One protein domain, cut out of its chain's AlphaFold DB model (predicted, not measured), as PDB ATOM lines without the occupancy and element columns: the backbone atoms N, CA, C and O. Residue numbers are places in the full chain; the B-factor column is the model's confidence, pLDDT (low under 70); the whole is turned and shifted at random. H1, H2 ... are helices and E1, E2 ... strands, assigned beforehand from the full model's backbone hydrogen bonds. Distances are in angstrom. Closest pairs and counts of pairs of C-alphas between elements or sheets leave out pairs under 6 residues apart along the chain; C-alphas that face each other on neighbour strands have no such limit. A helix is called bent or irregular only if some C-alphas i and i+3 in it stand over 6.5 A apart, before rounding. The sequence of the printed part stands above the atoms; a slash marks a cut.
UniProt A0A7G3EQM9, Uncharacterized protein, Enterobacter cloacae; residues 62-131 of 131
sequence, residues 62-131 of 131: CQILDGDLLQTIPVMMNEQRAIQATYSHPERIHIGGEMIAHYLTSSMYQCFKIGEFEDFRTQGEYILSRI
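This is residues 62 to 131 of the 131 residues of an uncharacterized protein of Enterobacter cloacae (UniProt A0A7G3EQM9). A long two-stranded hairpin, E1 and E2, has the long helix H1 over the base of its ladder, while its far tip, residues 104 to 109, sticks out. At the same base end the short helix H2 leads away from H1, and its residues 125 to 128, with the tail 129 to 131, stand free. The printed part has 70 residues, with two named helices and two named strands in the order H1, E1, E2, H2; the sheet has the order E1 - E2, antiparallel, and the class is mixed, helices and strands. The whole is loose, with a radius of gyration of the C-alphas of 14.9 A and spans of 42 by 34 by 19 A.

E1, residues 98 to 104, and E2, residues 109 to 116, form a hairpin of antiparallel neighbour strands, their directions 157 degrees apart. N 101 and O 112 are within hydrogen-bond range at 2.8 A, and so are N 110 and O 103 at 2.8 A. The C-alphas of 98 and 116 face each other at 4.2 A, and those of 104 and 109 at 4.6 A. H1, residues 69 to 85, comes closest to E2 at the C-alphas of Pro 74 and Gly 115, 5.8 A apart. Its closest C-alphas to E1 are those of Pro 74 and Met 99, 7.1 A. H2, residues 120 to 128, comes closest to E1 at the C-alphas of Glu 98 and Phe 120, 7.1 A. H1 and H2 are apart. Every O i to N i+4 pair of H2 is within hydrogen-bond range; in H1 it is 11 of 13.

E1 is 19.2 A from first to last C-alpha, starting at C-alpha 98 at (-10.278, -40.532, -8.281). E2 is 21.2 A long. H1 is 23.6 A long, from C-alpha 69 at (-7.304, -51.420, 3.208); it is neither bent nor irregular, but only just: C-alphas 71 and 74 are 6.4 A apart. H2 is 12.4 A long and ends with C-alpha 128 at (-13.293, -29.580, -20.116).

The two C-alphas farthest apart are those of Ser 88 and Ser 107, 45.5 A. The printed part has no cut and ends at residue 131, the chain's last residue. The link from H1 to E1, residues 86 to 97, is long, and its residues 86 to 91 stand free; the links from E1 to E2 and from E2 to H2 are tight. The mean pLDDT of the printed part is 88.8, and residues 130 to 131 are under 70.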
ATOM      1  N   CYS A  62     -14.628 -40.313   9.409       93.00
ATOM      2  CA  CYS A  62     -15.469 -41.433   8.991       93.00
ATOM      3  C   CYS A  62     -15.267 -42.591   9.973       93.00
ATOM      4  O   CYS A  62     -14.356 -42.555  10.812       93.00
ATOM      5  N   GLN A  63     -16.076 -43.636   9.856       92.06
ATOM      6  CA  GLN A  63     -15.806 -44.887  10.536       92.06
ATOM      7  C   GLN A  63     -14.532 -45.533   9.966       92.06
ATOM      8  O   GLN A  63     -14.364 -45.666   8.755       92.06
ATOM      9  N   ILE A  64     -13.618 -45.950  10.846       88.50
ATOM     10  CA  ILE A  64     -12.476 -46.784  10.451       88.50
ATOM     11  C   ILE A  64     -12.980 -48.221  10.342       88.50
ATOM     12  O   ILE A  64     -13.497 -48.773  11.315       88.50
ATOM     13  N   LEU A  65     -12.855 -48.802   9.150       88.00
ATOM     14  CA  LEU A  65     -13.292 -50.166   8.863       88.00
ATOM     15  C   LEU A  65     -12.128 -51.147   8.995       88.00
ATOM     16  O   LEU A  65     -11.030 -50.891   8.494       88.00
ATOM     17  N   ASP A  66     -12.396 -52.295   9.611       85.88
ATOM     18  CA  ASP A  66     -11.474 -53.427   9.621       85.88
ATOM     19  C   ASP A  66     -11.479 -54.154   8.264       85.88
ATOM     20  O   ASP A  66     -12.491 -54.187   7.561       85.88
ATOM     21  N   GLY A  67     -10.355 -54.782   7.913       86.31
ATOM     22  CA  GLY A  67     -10.220 -55.611   6.711       86.31
ATOM     23  C   GLY A  67      -9.140 -55.129   5.744       86.31
ATOM     24  O   GLY A  67      -8.179 -54.469   6.135       86.31
ATOM     25  N   ASP A  68      -9.280 -55.504   4.471       85.50
ATOM     26  CA  ASP A  68      -8.349 -55.114   3.408       85.50
ATOM     27  C   ASP A  68      -8.459 -53.609   3.119       85.50
ATOM     28  O   ASP A  68      -9.479 -53.135   2.616       85.50
ATOM     29  N   LEU A  69      -7.381 -52.869   3.401       83.06
ATOM     30  CA  LEU A  69      -7.304 -51.420   3.208       83.06
ATOM     31  C   LEU A  69      -7.651 -50.981   1.781       83.06
ATOM     32  O   LEU A  69      -8.303 -49.953   1.604       83.06
ATOM     33  N   LEU A  70      -7.251 -51.739   0.755       86.62
ATOM     34  CA  LEU A  70      -7.525 -51.361  -0.634       86.62
ATOM     35  C   LEU A  70      -9.019 -51.455  -0.968       86.62
ATOM     36  O   LEU A  70      -9.490 -50.730  -1.840       86.62
ATOM     37  N   GLN A  71      -9.761 -52.307  -0.257       89.81
ATOM     38  CA  GLN A  71     -11.211 -52.455  -0.403       89.81
ATOM     39  C   GLN A  71     -11.987 -51.501   0.511       89.81
ATOM     40  O   GLN A  71     -13.062 -51.028   0.143       89.81
ATOM     41  N   THR A  72     -11.459 -51.195   1.699       91.12
ATOM     42  CA  THR A  72     -12.152 -50.337   2.668       91.12
ATOM     43  C   THR A  72     -11.970 -48.848   2.386       91.12
ATOM     44  O   THR A  72     -12.895 -48.081   2.655       91.12
ATOM     45  N   ILE A  73     -10.843 -48.411   1.803       91.38
ATOM     46  CA  ILE A  73     -10.592 -46.989   1.497       91.38
ATOM     47  C   ILE A  73     -11.702 -46.367   0.634       91.38
ATOM     48  O   ILE A  73     -12.201 -45.310   1.026       91.38
ATOM     49  N   PRO A  74     -12.159 -46.980  -0.478       94.12
ATOM     50  CA  PRO A  74     -13.242 -46.399  -1.268       94.12
ATOM     51  C   PRO A  74     -14.549 -46.209  -0.493       94.12
ATOM     52  O   PRO A  74     -15.250 -45.216  -0.695       94.12
ATOM     53  N   VAL A  75     -14.866 -47.125   0.425       95.19
ATOM     54  CA  VAL A  75     -16.050 -47.023   1.288       95.19
ATOM     55  C   VAL A  75     -15.881 -45.876   2.284       95.19
ATOM     56  O   VAL A  75     -16.735 -44.992   2.347       95.19
ATOM     57  N   MET A  76     -14.745 -45.837   2.987       94.06
ATOM     58  CA  MET A  76     -14.419 -44.777   3.945       94.06
ATOM     59  C   MET A  76     -14.433 -43.392   3.279       94.06
ATOM     60  O   MET A  76     -15.008 -42.456   3.822       94.06
ATOM     61  N   MET A  77     -13.886 -43.247   2.067       93.94
ATOM     62  CA  MET A  77     -13.876 -41.968   1.343       93.94
ATOM     63  C   MET A  77     -15.267 -41.515   0.874       93.94
ATOM     64  O   MET A  77     -15.538 -40.313   0.822       93.94
ATOM     65  N   ASN A  78     -16.173 -42.447   0.556       95.31
ATOM     66  CA  ASN A  78     -17.573 -42.110   0.281       95.31
ATOM     67  C   ASN A  78     -18.309 -41.662   1.547       95.31
ATOM     68  O   ASN A  78     -19.064 -40.691   1.501       95.31
ATOM     69  N   GLU A  79     -18.054 -42.310   2.684       96.25
ATOM     70  CA  GLU A  79     -18.600 -41.891   3.976       96.25
ATOM     71  C   GLU A  79     -18.091 -40.497   4.371       96.25
ATOM     72  O   GLU A  79     -18.893 -39.618   4.680       96.25
ATOM     73  N   GLN A  80     -16.781 -40.251   4.250       95.19
ATOM     74  CA  GLN A  80     -16.172 -38.931   4.436       95.19
ATOM     75  C   GLN A  80     -16.880 -37.867   3.593       95.19
ATOM     76  O   GLN A  80     -17.217 -36.789   4.083       95.19
ATOM     77  N   ARG A  81     -17.142 -38.169   2.315       94.56
ATOM     78  CA  ARG A  81     -17.844 -37.253   1.413       94.56
ATOM     79  C   ARG A  81     -19.281 -37.000   1.871       94.56
ATOM     80  O   ARG A  81     -19.727 -35.854   1.835       94.56
ATOM     81  N   ALA A  82     -19.994 -38.039   2.296       95.44
ATOM     82  CA  ALA A  82     -21.364 -37.929   2.787       95.44
ATOM     83  C   ALA A  82     -21.442 -37.091   4.071       95.44
ATOM     84  O   ALA A  82     -22.285 -36.198   4.162       95.44
ATOM     85  N   ILE A  83     -20.526 -37.309   5.017       95.94
ATOM     86  CA  ILE A  83     -20.430 -36.523   6.250       95.94
ATOM     87  C   ILE A  83     -20.158 -35.057   5.913       95.94
ATOM     88  O   ILE A  83     -20.925 -34.183   6.314       95.94
ATOM     89  N   GLN A  84     -19.142 -34.771   5.096       95.31
ATOM     90  CA  GLN A  84     -18.793 -33.397   4.722       95.31
ATOM     91  C   GLN A  84     -19.911 -32.686   3.943       95.31
ATOM     92  O   GLN A  84     -20.090 -31.474   4.075       95.31
ATOM     93  N   ALA A  85     -20.741 -33.418   3.193       93.44
ATOM     94  CA  ALA A  85     -21.912 -32.853   2.525       93.44
ATOM     95  C   ALA A  85     -22.966 -32.285   3.500       93.44
ATOM     96  O   ALA A  85     -23.771 -31.450   3.081       93.44
ATOM     97  N   THR A  86     -22.942 -32.675   4.780       95.56
ATOM     98  CA  THR A  86     -23.818 -32.116   5.827       95.56
ATOM     99  C   THR A  86     -23.336 -30.768   6.370       95.56
ATOM    100  O   THR A  86     -24.142 -29.998   6.890       95.56
ATOM    101  N   TYR A  87     -22.051 -30.441   6.202       93.81
ATOM    102  CA  TYR A  87     -21.471 -29.186   6.678       93.81
ATOM    103  C   TYR A  87     -21.844 -28.018   5.765       93.81
ATOM    104  O   TYR A  87     -22.076 -28.179   4.556       93.81
ATOM    105  N   SER A  88     -21.864 -26.819   6.346       93.50
ATOM    106  CA  SER A  88     -22.032 -25.572   5.604       93.50
ATOM    107  C   SER A  88     -20.869 -25.361   4.624       93.50
ATOM    108  O   SER A  88     -19.770 -25.873   4.829       93.50
ATOM    109  N   HIS A  89     -21.088 -24.616   3.536       87.00
ATOM    110  CA  HIS A  89     -20.059 -24.425   2.502       87.00
ATOM    111  C   HIS A  89     -18.701 -23.916   3.042       87.00
ATOM    112  O   HIS A  89     -17.682 -24.435   2.597       87.00
ATOM    113  N   PRO A  90     -18.644 -22.980   4.014       86.62
ATOM    114  CA  PRO A  90     -17.373 -22.527   4.592       86.62
ATOM    115  C   PRO A  90     -16.611 -23.587   5.400       86.62
ATOM    116  O   PRO A  90     -15.397 -23.485   5.543       86.62
ATOM    117  N   GLU A  91     -17.312 -24.572   5.958       84.06
ATOM    118  CA  GLU A  91     -16.744 -25.598   6.849       84.06
ATOM    119  C   GLU A  91     -16.512 -26.930   6.126       84.06
ATOM    120  O   GLU A  91     -15.786 -27.793   6.613       84.06
ATOM    121  N   ARG A  92     -17.129 -27.093   4.951       89.75
ATOM    122  CA  ARG A  92     -17.115 -28.312   4.154       89.75
ATOM    123  C   ARG A  92     -15.777 -28.518   3.455       89.75
ATOM    124  O   ARG A  92     -15.345 -27.710   2.634       89.75
ATOM    125  N   ILE A  93     -15.196 -29.693   3.659       87.56
ATOM    126  CA  ILE A  93     -14.130 -30.214   2.807       87.56
ATOM    127  C   ILE A  93     -14.766 -30.840   1.563       87.56
ATOM    128  O   ILE A  93     -15.600 -31.742   1.645       87.56
ATOM    129  N   HIS A  94     -14.362 -30.363   0.388       86.75
ATOM    130  CA  HIS A  94     -14.798 -30.924  -0.884       86.75
ATOM    131  C   HIS A  94     -13.933 -32.130  -1.254       86.75
ATOM    132  O   HIS A  94     -12.723 -32.005  -1.431       86.75
ATOM    133  N   ILE A  95     -14.573 -33.292  -1.377       89.06
ATOM    134  CA  ILE A  95     -13.935 -34.566  -1.714       89.06
ATOM    135  C   ILE A  95     -14.511 -35.040  -3.049       89.06
ATOM    136  O   ILE A  95     -15.731 -35.116  -3.202       89.06
ATOM    137  N   GLY A  96     -13.644 -35.329  -4.016       88.69
ATOM    138  CA  GLY A  96     -14.031 -35.730  -5.365       88.69
ATOM    139  C   GLY A  96     -12.853 -36.305  -6.148       88.69
ATOM    140  O   GLY A  96     -11.758 -36.455  -5.604       88.69
ATOM    141  N   GLY A  97     -13.080 -36.612  -7.425       89.12
ATOM    142  CA  GLY A  97     -12.048 -37.147  -8.315       89.12
ATOM    143  C   GLY A  97     -11.913 -38.670  -8.275       89.12
ATOM    144  O   GLY A  97     -12.898 -39.408  -8.193       89.12
ATOM    145  N   GLU A  98     -10.666 -39.125  -8.335       93.25
ATOM    146  CA  GLU A  98     -10.278 -40.532  -8.281       93.25
ATOM    147  C   GLU A  98      -9.503 -40.826  -6.994       93.25
ATOM    148  O   GLU A  98      -8.843 -39.962  -6.415       93.25
ATOM    149  N   MET A  99      -9.570 -42.077  -6.560       92.19
ATOM    150  CA  MET A  99      -8.864 -42.605  -5.404       92.19
ATOM    151  C   MET A  99      -7.680 -43.413  -5.926       92.19
ATOM    152  O   MET A  99      -7.860 -44.422  -6.614       92.19
ATOM    153  N   ILE A 100      -6.465 -42.959  -5.629       91.44
ATOM    154  CA  ILE A 100      -5.229 -43.530  -6.169       91.44
ATOM    155  C   ILE A 100      -4.400 -44.118  -5.029       91.44
ATOM    156  O   ILE A 100      -4.103 -43.432  -4.051       91.44
ATOM    157  N   ALA A 101      -4.002 -45.382  -5.170       88.06
ATOM    158  CA  ALA A 101      -3.068 -46.036  -4.268       88.06
ATOM    159  C   ALA A 101      -1.645 -45.976  -4.829       88.06
ATOM    160  O   ALA A 101      -1.398 -46.299  -5.992       88.06
ATOM    161  N   HIS A 102      -0.705 -45.614  -3.956       86.94
ATOM    162  CA  HIS A 102       0.729 -45.712  -4.197       86.94
ATOM    163  C   HIS A 102       1.281 -46.850  -3.336       86.94
ATOM    164  O   HIS A 102       1.376 -46.721  -2.117       86.94
ATOM    165  N   TYR A 103       1.631 -47.968  -3.965       84.25
ATOM    166  CA  TYR A 103       2.191 -49.141  -3.307       84.25
ATOM    167  C   TYR A 103       3.700 -49.200  -3.544       84.25
ATOM    168  O   TYR A 103       4.157 -49.252  -4.686       84.25
ATOM    169  N   LEU A 104       4.477 -49.159  -2.463       84.69
ATOM    170  CA  LEU A 104       5.936 -49.117  -2.502       84.69
ATOM    171  C   LEU A 104       6.518 -50.282  -1.699       84.69
ATOM    172  O   LEU A 104       6.180 -50.470  -0.533       84.69
ATOM    173  N   THR A 105       7.430 -51.021  -2.318       83.00
ATOM    174  CA  THR A 105       8.293 -52.023  -1.684       83.00
ATOM    175  C   THR A 105       9.759 -51.667  -1.950       83.00
ATOM    176  O   THR A 105      10.062 -50.725  -2.684       83.00
ATOM    177  N   SER A 106      10.696 -52.432  -1.387       84.56
ATOM    178  CA  SER A 106      12.132 -52.262  -1.663       84.56
ATOM    179  C   SER A 106      12.515 -52.537  -3.124       84.56
ATOM    180  O   SER A 106      13.544 -52.053  -3.589       84.56
ATOM    181  N   SER A 107      11.697 -53.298  -3.855       91.81
ATOM    182  CA  SER A 107      11.966 -53.725  -5.232       91.81
ATOM    183  C   SER A 107      11.039 -53.099  -6.272       91.81
ATOM    184  O   SER A 107      11.298 -53.230  -7.469       91.81
ATOM    185  N   MET A 108       9.950 -52.448  -5.853       92.75
ATOM    186  CA  MET A 108       8.886 -52.041  -6.764       92.75
ATOM    187  C   MET A 108       8.128 -50.811  -6.270       92.75
ATOM    188  O   MET A 108       7.854 -50.649  -5.085       92.75
ATOM    189  N   TYR A 109       7.702 -49.995  -7.228       92.19
ATOM    190  CA  TYR A 109       6.683 -48.974  -7.044       92.19
ATOM    191  C   TYR A 109       5.527 -49.225  -8.018       92.19
ATOM    192  O   TYR A 109       5.753 -49.404  -9.215       92.19
ATOM    193  N   GLN A 110       4.297 -49.221  -7.508       92.00
ATOM    194  CA  GLN A 110       3.070 -49.286  -8.294       92.00
ATOM    195  C   GLN A 110       2.134 -48.143  -7.911       92.00
ATOM    196  O   GLN A 110       1.943 -47.831  -6.738       92.00
ATOM    197  N   CYS A 111       1.530 -47.533  -8.925       93.44
ATOM    198  CA  CYS A 111       0.491 -46.527  -8.781       93.44
ATOM    199  C   CYS A 111      -0.732 -47.021  -9.545       93.44
ATOM    200  O   CYS A 111      -0.625 -47.304 -10.741       93.44
ATOM    201  N   PHE A 112      -1.864 -47.166  -8.865       93.50
ATOM    202  CA  PHE A 112      -3.085 -47.664  -9.489       93.50
ATOM    203  C   PHE A 112      -4.330 -47.056  -8.853       93.50
ATOM    204  O   PHE A 112      -4.347 -46.682  -7.680       93.50
ATOM    205  N   LYS A 113      -5.387 -46.955  -9.656       93.50
ATOM    206  CA  LYS A 113      -6.697 -46.507  -9.197       93.50
ATOM    207  C   LYS A 113      -7.362 -47.602  -8.365       93.50
ATOM    208  O   LYS A 113      -7.430 -48.747  -8.801       93.50
ATOM    209  N   ILE A 114      -7.868 -47.221  -7.198       94.94
ATOM    210  CA  ILE A 114      -8.633 -48.090  -6.288       94.94
ATOM    211  C   ILE A 114     -10.117 -47.727  -6.239       94.94
ATOM    212  O   ILE A 114     -10.923 -48.492  -5.724       94.94
ATOM    213  N   GLY A 115     -10.493 -46.579  -6.796       93.62
ATOM    214  CA  GLY A 115     -11.878 -46.154  -6.897       93.62
ATOM    215  C   GLY A 115     -12.002 -44.804  -7.584       93.62
ATOM    216  O   GLY A 115     -11.018 -44.104  -7.814       93.62
ATOM    217  N   GLU A 116     -13.226 -44.432  -7.909       94.50
ATOM    218  CA  GLU A 116     -13.592 -43.093  -8.355       94.50
ATOM    219  C   GLU A 116     -14.951 -42.744  -7.764       94.50
ATOM    220  O   GLU A 116     -15.743 -43.631  -7.432       94.50
ATOM    221  N   PHE A 117     -15.208 -41.455  -7.586       94.25
ATOM    222  CA  PHE A 117     -16.531 -41.015  -7.170       94.25
ATOM    223  C   PHE A 117     -17.515 -41.075  -8.344       94.25
ATOM    224  O   PHE A 117     -17.133 -40.831  -9.485       94.25
ATOM    225  N   GLU A 118     -18.793 -41.350  -8.063       92.50
ATOM    226  CA  GLU A 118     -19.837 -41.547  -9.087       92.50
ATOM    227  C   GLU A 118     -19.933 -40.386 -10.091       92.50
ATOM    228  O   GLU A 118     -20.136 -40.588 -11.287       92.50
ATOM    229  N   ASP A 119     -19.729 -39.157  -9.623       90.94
ATOM    230  CA  ASP A 119     -19.815 -37.946 -10.435       90.94
ATOM    231  C   ASP A 119     -18.490 -37.528 -11.088       90.94
ATOM    232  O   ASP A 119     -18.449 -36.488 -11.750       90.94
ATOM    233  N   PHE A 120     -17.420 -38.318 -10.951       89.75
ATOM    234  CA  PHE A 120     -16.094 -37.993 -11.485       89.75
ATOM    235  C   PHE A 120     -16.138 -37.661 -12.981       89.75
ATOM    236  O   PHE A 120     -15.629 -36.624 -13.410       89.75
ATOM    237  N   ARG A 121     -16.803 -38.509 -13.775       87.88
ATOM    238  CA  ARG A 121     -16.892 -38.339 -15.234       87.88
ATOM    239  C   ARG A 121     -17.649 -37.071 -15.616       87.88
ATOM    240  O   ARG A 121     -17.150 -36.276 -16.408       87.88
ATOM    241  N   THR A 122     -18.810 -36.853 -15.004       88.81
ATOM    242  CA  THR A 122     -19.657 -35.682 -15.259       88.81
ATOM    243  C   THR A 122     -18.949 -34.383 -14.875       88.81
ATOM    244  O   THR A 122     -19.014 -33.395 -15.606       88.81
ATOM    245  N   GLN A 123     -18.225 -34.372 -13.749       84.38
ATOM    246  CA  GLN A 123     -17.414 -33.219 -13.351       84.38
ATOM    247  C   GLN A 123     -16.256 -32.975 -14.326       84.38
ATOM    248  O   GLN A 123     -15.992 -31.826 -14.682       84.38
ATOM    249  N   GLY A 124     -15.594 -34.037 -14.792       79.31
ATOM    250  CA  GLY A 124     -14.528 -33.947 -15.790       79.31
ATOM    251  C   GLY A 124     -15.003 -33.310 -17.098       79.31
ATOM    252  O   GLY A 124     -14.380 -32.369 -17.587       79.31
ATOM    253  N   GLU A 125     -16.143 -33.758 -17.630       85.56
ATOM    254  CA  GLU A 125     -16.754 -33.192 -18.841       85.56
ATOM    255  C   GLU A 125     -17.113 -31.710 -18.667       85.56
ATOM    256  O   GLU A 125     -16.827 -30.888 -19.540       85.56
ATOM    257  N   TYR A 126     -17.675 -31.343 -17.511       79.81
ATOM    258  CA  TYR A 126     -17.996 -29.953 -17.201       79.81
ATOM    259  C   TYR A 126     -16.749 -29.059 -17.187       79.81
ATOM    260  O   TYR A 126     -16.773 -27.977 -17.772       79.81
ATOM    261  N   ILE A 127     -15.652 -29.505 -16.568       75.94
ATOM    262  CA  ILE A 127     -14.392 -28.747 -16.527       75.94
ATOM    263  C   ILE A 127     -13.834 -28.567 -17.941       75.94
ATOM    264  O   ILE A 127     -13.480 -27.452 -18.315       75.94
ATOM    265  N   LEU A 128     -13.803 -29.634 -18.743       75.12
ATOM    266  CA  LEU A 128     -13.293 -29.580 -20.116       75.12
ATOM    267  C   LEU A 128     -14.139 -28.685 -21.028       75.12
ATOM    268  O   LEU A 128     -13.590 -28.037 -21.906       75.12
ATOM    269  N   SER A 129     -15.451 -28.586 -20.800       76.25
ATOM    270  CA  SER A 129     -16.321 -27.666 -21.553       76.25
ATOM    271  C   SER A 129     -16.112 -26.177 -21.231       76.25
ATOM    272  O   SER A 129     -16.711 -25.315 -21.874       76.25
ATOM    273  N   ARG A 130     -15.317 -25.864 -20.199       69.38
ATOM    274  CA  ARG A 130     -15.049 -24.502 -19.706       69.38
ATOM    275  C   ARG A 130     -13.643 -24.000 -20.064       69.38
ATOM    276  O   ARG A 130     -13.318 -22.875 -19.686       69.38
ATOM    277  N   ILE A 131     -12.841 -24.822 -20.743       56.84
ATOM    278  CA  ILE A 131     -11.490 -24.517 -21.245       56.84
ATOM    279  C   ILE A 131     -11.586 -24.255 -22.747       56.84
ATOM    280  O   ILE A 131     -10.950 -23.280 -23.202       56.84
TER     281      ILE A 131